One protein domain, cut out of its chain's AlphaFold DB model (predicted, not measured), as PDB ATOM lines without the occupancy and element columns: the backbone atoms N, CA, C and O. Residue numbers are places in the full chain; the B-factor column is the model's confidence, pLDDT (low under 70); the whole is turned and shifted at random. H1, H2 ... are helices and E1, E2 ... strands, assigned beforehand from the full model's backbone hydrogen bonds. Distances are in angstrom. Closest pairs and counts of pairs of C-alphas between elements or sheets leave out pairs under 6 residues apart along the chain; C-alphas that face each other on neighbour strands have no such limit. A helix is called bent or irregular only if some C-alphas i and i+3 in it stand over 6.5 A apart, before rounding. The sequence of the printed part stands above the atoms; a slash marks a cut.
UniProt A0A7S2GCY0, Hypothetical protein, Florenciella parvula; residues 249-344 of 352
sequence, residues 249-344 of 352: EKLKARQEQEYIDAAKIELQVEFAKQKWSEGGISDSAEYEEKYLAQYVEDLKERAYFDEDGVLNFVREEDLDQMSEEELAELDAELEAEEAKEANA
ATOM      1  N   GLU A 249     127.957 194.329 189.123       80.56
ATOM      2  CA  GLU A 249     129.104 195.216 188.869       80.56
ATOM      3  C   GLU A 249     130.176 195.102 189.961       80.56
ATOM      4  O   GLU A 249     131.367 195.009 189.668       80.56
ATOM      5  N   LYS A 250     129.762 195.067 191.234       80.19
ATOM      6  CA  LYS A 250     130.693 194.883 192.357       80.19
ATOM      7  C   LYS A 250     131.368 193.517 192.339       80.19
ATOM      8  O   LYS A 250     132.527 193.425 192.732       80.19
ATOM      9  N   LEU A 251     130.645 192.476 191.935       79.88
ATOM     10  CA  LEU A 251     131.185 191.127 191.840       79.88
ATOM     11  C   LEU A 251     132.211 191.031 190.705       79.88
ATOM     12  O   LEU A 251     133.330 190.607 190.969       79.88
ATOM     13  N   LYS A 252     131.891 191.540 189.508       81.44
ATOM     14  CA  LYS A 252     132.836 191.607 188.379       81.44
ATOM     15  C   LYS A 252     134.098 192.394 188.734       81.44
ATOM     16  O   LYS A 252     135.199 191.909 188.512       81.44
ATOM     17  N   ALA A 253     133.953 193.556 189.376       82.75
ATOM     18  CA  ALA A 253     135.101 194.349 189.822       82.75
ATOM     19  C   ALA A 253     135.967 193.613 190.860       82.75
ATOM     20  O   ALA A 253     137.187 193.762 190.877       82.75
ATOM     21  N   ARG A 254     135.349 192.810 191.738       84.12
ATOM     22  CA  ARG A 254     136.080 191.977 192.696       84.12
ATOM     23  C   ARG A 254     136.820 190.835 191.995       84.12
ATOM     24  O   ARG A 254     137.988 190.628 192.296       84.12
ATOM     25  N   GLN A 255     136.165 190.136 191.072       82.00
ATOM     26  CA  GLN A 255     136.773 189.056 190.289       82.00
ATOM     27  C   GLN A 255     137.965 189.560 189.469       82.00
ATOM     28  O   GLN A 255     139.034 188.957 189.487       82.00
ATOM     29  N   GLU A 256     137.820 190.714 188.814       83.69
ATOM     30  CA  GLU A 256     138.900 191.350 188.057       83.69
ATOM     31  C   GLU A 256     140.093 191.709 188.956       83.69
ATOM     32  O   GLU A 256     141.244 191.476 188.588       83.69
ATOM     33  N   GLN A 257     139.834 192.193 190.175       85.56
ATOM     34  CA  GLN A 257     140.891 192.446 191.149       85.56
ATOM     35  C   GLN A 257     141.579 191.155 191.620       85.56
ATOM     36  O   GLN A 257     142.800 191.142 191.750       85.56
ATOM     37  N   GLU A 258     140.832 190.071 191.842       85.19
ATOM     38  CA  GLU A 258     141.402 188.778 192.243       85.19
ATOM     39  C   GLU A 258     142.288 188.177 191.133       85.19
ATOM     40  O   GLU A 258     143.374 187.677 191.437       85.19
ATOM     41  N   TYR A 259     141.921 188.330 189.853       84.38
ATOM     42  CA  TYR A 259     142.805 187.991 188.727       84.38
ATOM     43  C   TYR A 259     144.095 188.816 188.727       84.38
ATOM     44  O   TYR A 259     145.182 188.269 188.538       84.38
ATOM     45  N   ILE A 260     143.999 190.130 188.955       86.19
ATOM     46  CA  ILE A 260     145.169 191.018 189.015       86.19
ATOM     47  C   ILE A 260     146.094 190.620 190.170       86.19
ATOM     48  O   ILE A 260     147.312 190.558 189.994       86.19
ATOM     49  N   ASP A 261     145.540 190.341 191.346       85.31
ATOM     50  CA  ASP A 261     146.319 189.975 192.527       85.31
ATOM     51  C   ASP A 261     147.001 188.608 192.344       85.31
ATOM     52  O   ASP A 261     148.186 188.464 192.663       85.31
ATOM     53  N   ALA A 262     146.307 187.631 191.752       84.69
ATOM     54  CA  ALA A 262     146.884 186.343 191.372       84.69
ATOM     55  C   ALA A 262     148.012 186.493 190.335       84.69
ATOM     56  O   ALA A 262     149.102 185.945 190.528       84.69
ATOM     57  N   ALA A 263     147.795 187.301 189.291       86.25
ATOM     58  CA  ALA A 263     148.793 187.583 188.259       86.25
ATOM     59  C   ALA A 263     150.065 188.190 188.856       86.25
ATOM     60  O   ALA A 263     151.174 187.794 188.500       86.25
ATOM     61  N   LYS A 264     149.926 189.113 189.815       85.69
ATOM     62  CA  LYS A 264     151.071 189.714 190.512       85.69
ATOM     63  C   LYS A 264     151.877 188.689 191.302       85.69
ATOM     64  O   LYS A 264     153.103 188.779 191.319       85.69
ATOM     65  N   ILE A 265     151.222 187.725 191.950       83.56
ATOM     66  CA  ILE A 265     151.912 186.669 192.706       83.56
ATOM     67  C   ILE A 265     152.743 185.795 191.761       83.56
ATOM     68  O   ILE A 265     153.924 185.560 192.023       83.56
ATOM     69  N   GLU A 266     152.172 185.351 190.641       80.19
ATOM     70  CA  GLU A 266     152.912 184.552 189.658       80.19
ATOM     71  C   GLU A 266     154.049 185.337 189.007       80.19
ATOM     72  O   GLU A 266     155.169 184.838 188.870       80.19
ATOM     73  N   LEU A 267     153.790 186.601 188.682       85.19
ATOM     74  CA  LEU A 267     154.775 187.501 188.103       85.19
ATOM     75  C   LEU A 267     155.947 187.745 189.064       85.19
ATOM     76  O   LEU A 267     157.090 187.806 188.615       85.19
ATOM     77  N   GLN A 268     155.716 187.802 190.380       81.94
ATOM     78  CA  GLN A 268     156.792 187.857 191.379       81.94
ATOM     79  C   GLN A 268     157.638 186.579 191.408       81.94
ATOM     80  O   GLN A 268     158.865 186.658 191.549       81.94
ATOM     81  N   VAL A 269     157.015 185.406 191.262       81.12
ATOM     82  CA  VAL A 269     157.730 184.121 191.193       81.12
ATOM     83  C   VAL A 269     158.598 184.056 189.935       81.12
ATOM     84  O   VAL A 269     159.767 183.672 190.017       81.12
ATOM     85  N   GLU A 270     158.072 184.474 188.785       80.25
ATOM     86  CA  GLU A 270     158.815 184.500 187.521       80.25
ATOM     87  C   GLU A 270     159.901 185.581 187.499       80.25
ATOM     88  O   GLU A 270     161.032 185.312 187.095       80.25
ATOM     89  N   PHE A 271     159.632 186.766 188.050       82.25
ATOM     90  CA  PHE A 271     160.647 187.798 188.252       82.25
ATOM     91  C   PHE A 271     161.812 187.282 189.103       82.25
ATOM     92  O   PHE A 271     162.973 187.517 188.776       82.25
ATOM     93  N   ALA A 272     161.540 186.527 190.174       78.56
ATOM     94  CA  ALA A 272     162.594 185.945 191.002       78.56
ATOM     95  C   ALA A 272     163.482 184.954 190.224       78.56
ATOM     96  O   ALA A 272     164.679 184.869 190.506       78.56
ATOM     97  N   LYS A 273     162.931 184.241 189.231       78.44
ATOM     98  CA  LYS A 273     163.694 183.366 188.325       78.44
ATOM     99  C   LYS A 273     164.469 184.171 187.276       78.44
ATOM    100  O   LYS A 273     165.629 183.863 187.005       78.44
ATOM    101  N   GLN A 274     163.857 185.214 186.713       78.06
ATOM    102  CA  GLN A 274     164.421 186.025 185.630       78.06
ATOM    103  C   GLN A 274     165.490 187.018 186.109       78.06
ATOM    104  O   GLN A 274     166.473 187.252 185.414       78.06
ATOM    105  N   LYS A 275     165.361 187.573 187.318       74.25
ATOM    106  CA  LYS A 275     166.295 188.570 187.867       74.25
ATOM    107  C   LYS A 275     167.750 188.088 187.910       74.25
ATOM    108  O   LYS A 275     168.671 188.900 187.854       74.25
ATOM    109  N   TRP A 276     167.963 186.780 188.034       71.06
ATOM    110  CA  TRP A 276     169.291 186.164 188.093       71.06
ATOM    111  C   TRP A 276     169.736 185.542 186.760       71.06
ATOM    112  O   TRP A 276     170.793 184.911 186.717       71.06
ATOM    113  N   SER A 277     168.958 185.707 185.684       72.94
ATOM    114  CA  SER A 277     169.308 185.243 184.340       72.94
ATOM    115  C   SER A 277     170.044 186.324 183.536       72.94
ATOM    116  O   SER A 277     169.942 187.526 183.796       72.94
ATOM    117  N   GLU A 278     170.853 185.899 182.566       60.81
ATOM    118  CA  GLU A 278     171.676 186.800 181.756       60.81
ATOM    119  C   GLU A 278     170.779 187.633 180.815       60.81
ATOM    120  O   GLU A 278     170.177 187.099 179.887       60.81
ATOM    121  N   GLY A 279     170.654 188.941 181.081       66.62
ATOM    122  CA  GLY A 279     169.788 189.863 180.324       66.62
ATOM    123  C   GLY A 279     168.384 190.096 180.905       66.62
ATOM    124  O   GLY A 279     167.553 190.701 180.228       66.62
ATOM    125  N   GLY A 280     168.109 189.631 182.130       69.00
ATOM    126  CA  GLY A 280     166.837 189.861 182.825       69.00
ATOM    127  C   GLY A 280     166.601 191.315 183.258       69.00
ATOM    128  O   GLY A 280     167.543 192.095 183.420       69.00
ATOM    129  N   ILE A 281     165.332 191.684 183.470       76.12
ATOM    130  CA  ILE A 281     164.961 192.993 184.027       76.12
ATOM    131  C   ILE A 281     165.227 192.933 185.534       76.12
ATOM    132  O   ILE A 281     164.754 192.036 186.225       76.12
ATOM    133  N   SER A 282     166.028 193.862 186.059       71.50
ATOM    134  CA  SER A 282     166.419 193.862 187.476       71.50
ATOM    135  C   SER A 282     165.451 194.616 188.391       71.50
ATOM    136  O   SER A 282     165.522 194.453 189.614       71.50
ATOM    137  N   ASP A 283     164.592 195.456 187.809       81.12
ATOM    138  CA  ASP A 283     163.583 196.248 188.508       81.12
ATOM    139  C   ASP A 283     162.220 195.539 188.475       81.12
ATOM    140  O   ASP A 283     161.713 195.169 187.417       81.12
ATOM    141  N   SER A 284     161.638 195.324 189.655       78.62
ATOM    142  CA  SER A 284     160.377 194.589 189.799       78.62
ATOM    143  C   SER A 284     159.175 195.378 189.287       78.62
ATOM    144  O   SER A 284     158.224 194.763 188.817       78.62
ATOM    145  N   ALA A 285     159.197 196.709 189.391       81.44
ATOM    146  CA  ALA A 285     158.099 197.551 188.933       81.44
ATOM    147  C   ALA A 285     158.106 197.659 187.404       81.44
ATOM    148  O   ALA A 285     157.050 197.568 186.789       81.44
ATOM    149  N   GLU A 286     159.292 197.753 186.790       81.81
ATOM    150  CA  GLU A 286     159.436 197.731 185.326       81.81
ATOM    151  C   GLU A 286     159.004 196.377 184.728       81.81
ATOM    152  O   GLU A 286     158.393 196.326 183.661       81.81
ATOM    153  N   TYR A 287     159.282 195.268 185.426       80.81
ATOM    154  CA  TYR A 287     158.830 193.934 185.014       80.81
ATOM    155  C   TYR A 287     157.306 193.776 185.147       80.81
ATOM    156  O   TYR A 287     156.658 193.278 184.227       80.81
ATOM    157  N   GLU A 288     156.722 194.244 186.255       82.75
ATOM    158  CA  GLU A 288     155.269 194.227 186.472       82.75
ATOM    159  C   GLU A 288     154.533 195.077 185.431       82.75
ATOM    160  O   GLU A 288     153.627 194.575 184.774       82.75
ATOM    161  N   GLU A 289     154.961 196.319 185.196       85.75
ATOM    162  CA  GLU A 289     154.328 197.215 184.217       85.75
ATOM    163  C   GLU A 289     154.327 196.623 182.800       85.75
ATOM    164  O   GLU A 289     153.371 196.795 182.043       85.75
ATOM    165  N   LYS A 290     155.382 195.885 182.448       85.00
ATOM    166  CA  LYS A 290     155.540 195.306 181.116       85.00
ATOM    167  C   LYS A 290     154.730 194.028 180.893       85.00
ATOM    168  O   LYS A 290     154.282 193.810 179.769       85.00
ATOM    169  N   TYR A 291     154.582 193.177 181.911       85.25
ATOM    170  CA  TYR A 291     154.050 191.818 181.739       85.25
ATOM    171  C   TYR A 291     152.730 191.546 182.474       85.25
ATOM    172  O   TYR A 291     152.066 190.568 182.145       85.25
ATOM    173  N   LEU A 292     152.295 192.400 183.408       84.25
ATOM    174  CA  LEU A 292     151.094 192.151 184.217       84.25
ATOM    175  C   LEU A 292     149.834 191.937 183.369       84.25
ATOM    176  O   LEU A 292     149.094 190.996 183.620       84.25
ATOM    177  N   ALA A 293     149.604 192.772 182.352       84.38
ATOM    178  CA  ALA A 293     148.420 192.649 181.498       84.38
ATOM    179  C   ALA A 293     148.377 191.307 180.751       84.38
ATOM    180  O   ALA A 293     147.318 190.703 180.644       84.38
ATOM    181  N   GLN A 294     149.532 190.824 180.287       85.38
ATOM    182  CA  GLN A 294     149.626 189.528 179.622       85.38
ATOM    183  C   GLN A 294     149.332 188.384 180.601       85.38
ATOM    184  O   GLN A 294     148.529 187.517 180.292       85.38
ATOM    185  N   TYR A 295     149.905 188.424 181.807       82.50
ATOM    186  CA  TYR A 295     149.662 187.400 182.828       82.50
ATOM    187  C   TYR A 295     148.211 187.370 183.321       82.50
ATOM    188  O   TYR A 295     147.713 186.307 183.671       82.50
ATOM    189  N   VAL A 296     147.531 188.519 183.366       85.62
ATOM    190  CA  VAL A 296     146.101 188.574 183.705       85.62
ATOM    191  C   VAL A 296     145.263 187.869 182.640       85.62
ATOM    192  O   VAL A 296     144.377 187.101 183.000       85.62
ATOM    193  N   GLU A 297     145.541 188.090 181.354       84.31
ATOM    194  CA  GLU A 297     144.824 187.407 180.269       84.31
ATOM    195  C   GLU A 297     145.137 185.905 180.247       84.31
ATOM    196  O   GLU A 297     144.210 185.099 180.258       84.31
ATOM    197  N   ASP A 298     146.412 185.519 180.371       81.75
ATOM    198  CA  ASP A 298     146.818 184.109 180.469       81.75
ATOM    199  C   ASP A 298     146.150 183.406 181.668       81.75
ATOM    200  O   ASP A 298     145.858 182.213 181.619       81.75
ATOM    201  N   LEU A 299     145.914 184.127 182.772       83.06
ATOM    202  CA  LEU A 299     145.206 183.597 183.936       83.06
ATOM    203  C   LEU A 299     143.708 183.448 183.712       83.06
ATOM    204  O   LEU A 299     143.146 182.459 184.172       83.06
ATOM    205  N   LYS A 300     143.067 184.383 183.010       81.75
ATOM    206  CA  LYS A 300     141.646 184.264 182.655       81.75
ATOM    207  C   LYS A 300     141.382 183.051 181.768       81.75
ATOM    208  O   LYS A 300     140.350 182.414 181.927       81.75
ATOM    209  N   GLU A 301     142.321 182.692 180.893       80.44
ATOM    210  CA  GLU A 301     142.195 181.509 180.029       80.44
ATOM    211  C   GLU A 301     142.304 180.175 180.791       80.44
ATOM    212  O   GLU A 301     141.852 179.145 180.296       80.44
ATOM    213  N   ARG A 302     142.895 180.166 181.994       77.25
ATOM    214  CA  ARG A 302     143.197 178.933 182.747       77.25
ATOM    215  C   ARG A 302     142.711 178.930 184.193       77.25
ATOM    216  O   ARG A 302     143.147 178.090 184.979       77.25
ATOM    217  N   ALA A 303     141.862 179.874 184.581       81.38
ATOM    218  CA  ALA A 303     141.312 179.944 185.925       81.38
ATOM    219  C   ALA A 303     139.844 180.370 185.906       81.38
ATOM    220  O   ALA A 303     139.462 181.297 185.193       81.38
ATOM    221  N   TYR A 304     139.042 179.716 186.739       80.69
ATOM    222  CA  TYR A 304     137.606 179.956 186.872       80.69
ATOM    223  C   TYR A 304     137.247 180.224 188.336       80.69
ATOM    224  O   TYR A 304     138.006 179.882 189.246       80.69
ATOM    225  N   PHE A 305     136.093 180.846 188.572       79.88
ATOM    226  CA  PHE A 305     135.535 180.991 189.918       79.88
ATOM    227  C   PHE A 305     134.546 179.860 190.190       79.88
ATOM    228  O   PHE A 305     133.683 179.601 189.357       79.88
ATOM    229  N   ASP A 306     134.652 179.207 191.345       75.75
ATOM    230  CA  ASP A 306     133.660 178.212 191.773       75.75
ATOM    231  C   ASP A 306     132.364 178.851 192.318       75.75
ATOM    232  O   ASP A 306     132.236 180.076 192.416       75.75
ATOM    233  N   GLU A 307     131.387 178.012 192.690       68.19
ATOM    234  CA  GLU A 307     130.097 178.442 193.260       68.19
ATOM    235  C   GLU A 307     130.247 179.292 194.538       68.19
ATOM    236  O   GLU A 307     129.380 180.118 194.840       68.19
ATOM    237  N   ASP A 308     131.354 179.125 195.270       70.94
ATOM    238  CA  ASP A 308     131.685 179.878 196.482       70.94
ATOM    239  C   ASP A 308     132.442 181.191 196.177       70.94
ATOM    240  O   ASP A 308     132.720 181.989 197.083       70.94
ATOM    241  N   GLY A 309     132.731 181.464 194.899       69.75
ATOM    242  CA  GLY A 309     133.401 182.669 194.420       69.75
ATOM    243  C   GLY A 309     134.907 182.671 194.667       69.75
ATOM    244  O   GLY A 309     135.487 183.748 194.821       69.75
ATOM    245  N   VAL A 310     135.533 181.495 194.743       79.31
ATOM    246  CA  VAL A 310     136.981 181.327 194.908       79.31
ATOM    247  C   VAL A 310     137.633 181.103 193.544       79.31
ATOM    248  O   VAL A 310     137.186 180.265 192.765       79.31
ATOM    249  N   LEU A 311     138.703 181.854 193.253       80.94
ATOM    250  CA  LEU A 311     139.494 181.686 192.032       80.94
ATOM    251  C   LEU A 311     140.314 180.386 192.087       80.94
ATOM    252  O   LEU A 311     141.230 180.255 192.904       80.94
ATOM    253  N   ASN A 312     140.019 179.455 191.183       77.62
ATOM    254  CA  ASN A 312     140.697 178.170 191.041       77.62
ATOM    255  C   ASN A 312     141.504 178.120 189.740       77.62
ATOM    256  O   ASN A 312     141.027 178.524 188.684       77.62
ATOM    257  N   PHE A 313     142.730 177.596 189.810       79.19
ATOM    258  CA  PHE A 313     143.632 177.475 188.661       79.19
ATOM    259  C   PHE A 313     143.562 176.063 188.085       79.19
ATOM    260  O   PHE A 313     143.800 175.095 188.808       79.19
ATOM    261  N   VAL A 314     143.322 175.956 186.783       69.44
ATOM    262  CA  VAL A 314     143.388 174.701 186.038       69.44
ATOM    263  C   VAL A 314     144.855 174.405 185.729       69.44
ATOM    264  O   VAL A 314     145.546 175.207 185.093       69.44
ATOM    265  N   ARG A 315     145.372 173.269 186.208       62.50
ATOM    266  CA  ARG A 315     146.697 172.766 185.810       62.50
ATOM    267  C   ARG A 315     146.517 171.806 184.636       62.50
ATOM    268  O   ARG A 315     145.538 171.073 184.596       62.50
ATOM    269  N   GLU A 316     147.485 171.750 183.721       54.44
ATOM    270  CA  GLU A 316     147.452 170.798 182.593       54.44
ATOM    271  C   GLU A 316     147.286 169.333 183.057       54.44
ATOM    272  O   GLU A 316     146.650 168.543 182.373       54.44
ATOM    273  N   GLU A 317     147.779 168.981 184.252       53.22
ATOM    274  CA  GLU A 317     147.630 167.640 184.850       53.22
ATOM    275  C   GLU A 317     146.204 167.321 185.352       53.22
ATOM    276  O   GLU A 317     145.884 166.147 185.560       53.22
ATOM    277  N   ASP A 318     145.361 168.339 185.557       52.62
ATOM    278  CA  ASP A 318     143.985 168.186 186.046       52.62
ATOM    279  C   ASP A 318     143.000 167.933 184.884       52.62
ATOM    280  O   ASP A 318     142.026 167.204 185.060       52.62
ATOM    281  N   LEU A 319     143.299 168.427 183.672       51.53
ATOM    282  CA  LEU A 319     142.515 168.173 182.449       51.53
ATOM    283  C   LEU A 319     142.573 166.701 181.996       51.53
ATOM    284  O   LEU A 319     141.586 166.179 181.484       51.53
ATOM    285  N   ASP A 320     143.691 166.007 182.233       50.53
ATOM    286  CA  ASP A 320     143.869 164.582 181.896       50.53
ATOM    287  C   ASP A 320     143.106 163.624 182.844       50.53
ATOM    288  O   ASP A 320     142.999 162.426 182.566       50.53
ATOM    289  N   GLN A 321     142.600 164.121 183.981       48.44
ATOM    290  CA  GLN A 321     141.871 163.329 184.987       48.44
ATOM    291  C   GLN A 321     140.356 163.554 184.968       48.44
ATOM    292  O   GLN A 321     139.636 162.790 185.616       48.44
ATOM    293  N   MET A 322     139.877 164.559 184.231       49.72
ATOM    294  CA  MET A 322     138.448 164.814 184.063       49.72
ATOM    295  C   MET A 322     137.830 163.745 183.163       49.72
ATOM    296  O   MET A 322     138.362 163.390 182.108       49.72
ATOM    297  N   SER A 323     136.701 163.191 183.597       56.12
ATOM    298  CA  SER A 323     135.933 162.266 182.771       56.12
ATOM    299  C   SER A 323     135.367 162.980 181.535       56.12
ATOM    300  O   SER A 323     135.162 164.192 181.529       56.12
ATOM    301  N   GLU A 324     135.082 162.220 180.475       56.56
ATOM    302  CA  GLU A 324     134.500 162.752 179.228       56.56
ATOM    303  C   GLU A 324     133.146 163.461 179.477       56.56
ATOM    304  O   GLU A 324     132.764 164.347 178.720       56.56
ATOM    305  N   GLU A 325     132.449 163.112 180.568       55.53
ATOM    306  CA  GLU A 325     131.233 163.787 181.047       55.53
ATOM    307  C   GLU A 325     131.522 165.146 181.710       55.53
ATOM    308  O   GLU A 325     130.821 166.111 181.423       55.53
ATOM    309  N   GLU A 326     132.566 165.255 182.536       52.69
ATOM    310  CA  GLU A 326     132.932 166.511 183.219       52.69
ATOM    311  C   GLU A 326     133.503 167.552 182.246       52.69
ATOM    312  O   GLU A 326     133.246 168.745 182.389       52.69
ATOM    313  N   LEU A 327     134.232 167.111 181.215       60.75
ATOM    314  CA  LEU A 327     134.680 167.987 180.126       60.75
ATOM    315  C   LEU A 327     133.499 168.503 179.291       60.75
ATOM    316  O   LEU A 327     133.483 169.667 178.905       60.75
ATOM    317  N   ALA A 328     132.488 167.661 179.057       64.31
ATOM    318  CA  ALA A 328     131.286 168.061 178.330       64.31
ATOM    319  C   ALA A 328     130.401 169.033 179.130       64.31
ATOM    320  O   ALA A 328     129.759 169.894 178.528       64.31
ATOM    321  N   GLU A 329     130.354 168.918 180.462       67.81
ATOM    322  CA  GLU A 329     129.679 169.904 181.319       67.81
ATOM    323  C   GLU A 329     130.408 171.250 181.328       67.81
ATOM    324  O   GLU A 329     129.749 172.281 181.202       67.81
ATOM    325  N   LEU A 330     131.743 171.251 181.393       62.16
ATOM    326  CA  LEU A 330     132.539 172.481 181.362       62.16
ATOM    327  C   LEU A 330     132.400 173.222 180.020       62.16
ATOM    328  O   LEU A 330     132.177 174.432 180.005       62.16
ATOM    329  N   ASP A 331     132.461 172.495 178.899       66.62
ATOM    330  CA  ASP A 331     132.227 173.064 177.565       66.62
ATOM    331  C   ASP A 331     130.795 173.613 177.438       66.62
ATOM    332  O   ASP A 331     130.583 174.696 176.890       66.62
ATOM    333  N   ALA A 332     129.799 172.908 177.987       65.94
ATOM    334  CA  ALA A 332     128.414 173.369 177.976       65.94
ATOM    335  C   ALA A 332     128.190 174.609 178.862       65.94
ATOM    336  O   ALA A 332     127.367 175.460 178.512       65.94
ATOM    337  N   GLU A 333     128.896 174.735 179.989       66.38
ATOM    338  CA  GLU A 333     128.866 175.938 180.826       66.38
ATOM    339  C   GLU A 333     129.513 177.132 180.129       66.38
ATOM    340  O   GLU A 333     128.902 178.202 180.105       66.38
ATOM    341  N   LEU A 334     130.672 176.943 179.493       61.66
ATOM    342  CA  LEU A 334     131.343 177.980 178.704       61.66
ATOM    343  C   LEU A 334     130.468 178.453 177.533       61.66
ATOM    344  O   LEU A 334     130.246 179.654 177.379       61.66
ATOM    345  N   GLU A 335     129.870 177.533 176.766       66.94
ATOM    346  CA  GLU A 335     128.927 177.886 175.693       66.94
ATOM    347  C   GLU A 335     127.677 178.607 176.233       66.94
ATOM    348  O   GLU A 335     127.146 179.527 175.600       66.94
ATOM    349  N   ALA A 336     127.183 178.218 177.413       63.31
ATOM    350  CA  ALA A 336     126.039 178.868 178.048       63.31
ATOM    351  C   ALA A 336     126.380 180.269 178.579       63.31
ATOM    352  O   ALA A 336     125.511 181.153 178.568       63.31
ATOM    353  N   GLU A 337     127.612 180.488 179.036       61.47
ATOM    354  CA  GLU A 337     128.103 181.790 179.478       61.47
ATOM    355  C   GLU A 337     128.303 182.735 178.285       61.47
ATOM    356  O   GLU A 337     127.748 183.837 178.287       61.47
ATOM    357  N   GLU A 338     128.925 182.263 177.199       61.84
ATOM    358  CA  GLU A 338     129.036 183.008 175.936       61.84
ATOM    359  C   GLU A 338     127.654 183.355 175.354       61.84
ATOM    360  O   GLU A 338     127.407 184.483 174.910       61.84
ATOM    361  N   ALA A 339     126.694 182.423 175.405       58.22
ATOM    362  CA  ALA A 339     125.324 182.669 174.957       58.22
ATOM    363  C   ALA A 339     124.568 183.672 175.853       58.22
ATOM    364  O   ALA A 339     123.703 184.414 175.366       58.22
ATOM    365  N   LYS A 340     124.873 183.719 177.157       61.50
ATOM    366  CA  LYS A 340     124.336 184.731 178.082       61.50
ATOM    367  C   LYS A 340     124.940 186.104 177.816       61.50
ATOM    368  O   LYS A 340     124.183 187.076 177.783       61.50
ATOM    369  N   GLU A 341     126.243 186.202 177.574       57.03
ATOM    370  CA  GLU A 341     126.893 187.470 177.228       57.03
ATOM    371  C   GLU A 341     126.419 188.005 175.868       57.03
ATOM    372  O   GLU A 341     126.073 189.186 175.745       57.03
ATOM    373  N   ALA A 342     126.261 187.128 174.871       52.47
ATOM    374  CA  ALA A 342     125.693 187.491 173.575       52.47
ATOM    375  C   ALA A 342     124.245 188.004 173.700       52.47
ATOM    376  O   ALA A 342     123.897 189.030 173.107       52.47
ATOM    377  N   ASN A 343     123.403 187.359 174.516       53.59
ATOM    378  CA  ASN A 343     122.028 187.815 174.752       53.59
ATOM    379  C   ASN A 343     121.948 189.101 175.589       53.59
ATOM    380  O   ASN A 343     121.081 189.937 175.324       53.59
ATOM    381  N   ALA A 344     122.853 189.306 176.550       52.59
ATOM    382  CA  ALA A 344     122.948 190.556 177.302       52.59
ATOM    383  C   ALA A 344     123.324 191.739 176.387       52.59
ATOM    384  O   ALA A 344     122.752 192.823 176.519       52.59
TER     385      ALA A 344
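AT A GLANCE: This is residues 249 to 344 of the 352 residues of the protein "Hypothetical protein" of Florenciella parvula (UniProt A0A7S2GCY0). Two helices, H1 and the kinked H2, cross and pack on each other, and a small two-stranded hairpin, E1 and E2, sits by the last part of H2 and residues 255 to 262 of H1. From the hairpin the chain leads through the very short H3 to a long helix, H4, which stands off as a separate arm on no other helix. The printed part has 96 residues, with named elements in the order H1, H2, E1, E2, H3, H4; the sheet, of order E1 - E2, is antiparallel and the class is mostly helix. The whole is loose, with a radius of gyration of the C-alphas of 16.6 A and spans of 46 by 35 by 23 A.

HOW THE PARTS SIT: H1, residues 249 to 274, touches H2, residues 284 to 300, with its residues 259 to 271 alone. The closest C-alphas are those of Ala 263 and Val 296, 5.4 A apart. The two run opposite ways at a steep tilt of 56 degrees. H2 is irregular, with C-alphas 290 and 293 7.6 A apart, and has a kink of 54 degrees near residue 291. E1, residues 303 to 305, and E2, residues 311 to 313, form an antiparallel hairpin; N 304 and O 312 are 3.0 A apart and N 312 and O 304 2.8 A, both within hydrogen-bond range. The closest C-alphas of H1 and E2 are those of Glu 258 and Leu 311, 7.3 A apart. H1 and E1 are only just apart, at 8.2 A. H3, residues 316 to 319, and H4, residues 324 to 344, are also only just apart, at 8.2 A. H4 is apart from H1 and H2. Each O i to N i+4 pair is within hydrogen-bond range in H1 and H4, against 11 of 13 in H2; H3 is too short for such a pair.

IN THESE COORDINATES: H1 begins at C-alpha 249, (129.104, 195.216, 188.869), and is 36.6 A long from first to last C-alpha. H2 measures 22.5 A, E1 7.1 A, E2 6.8 A and H3 5.6 A. H4 measures 30.2 A, from C-alpha 324 at (134.500, 162.752, 179.228) to C-alpha 344 at (122.948, 190.556, 177.302).

THE WHOLE: The two C-alphas farthest apart are those of Glu 278 and Asn 343, at 50.1 A. The printed part has no cut. The link from H1 to H2 is short; the other links are tight. Residues 320 to 326, of which 324 to 326 belong to H4, and residues 328 to 344 of H4 stand free. Mean pLDDT of the printed part is 73.2, and residues 278 to 280, 307, 309 and 314 to 344 are under 70.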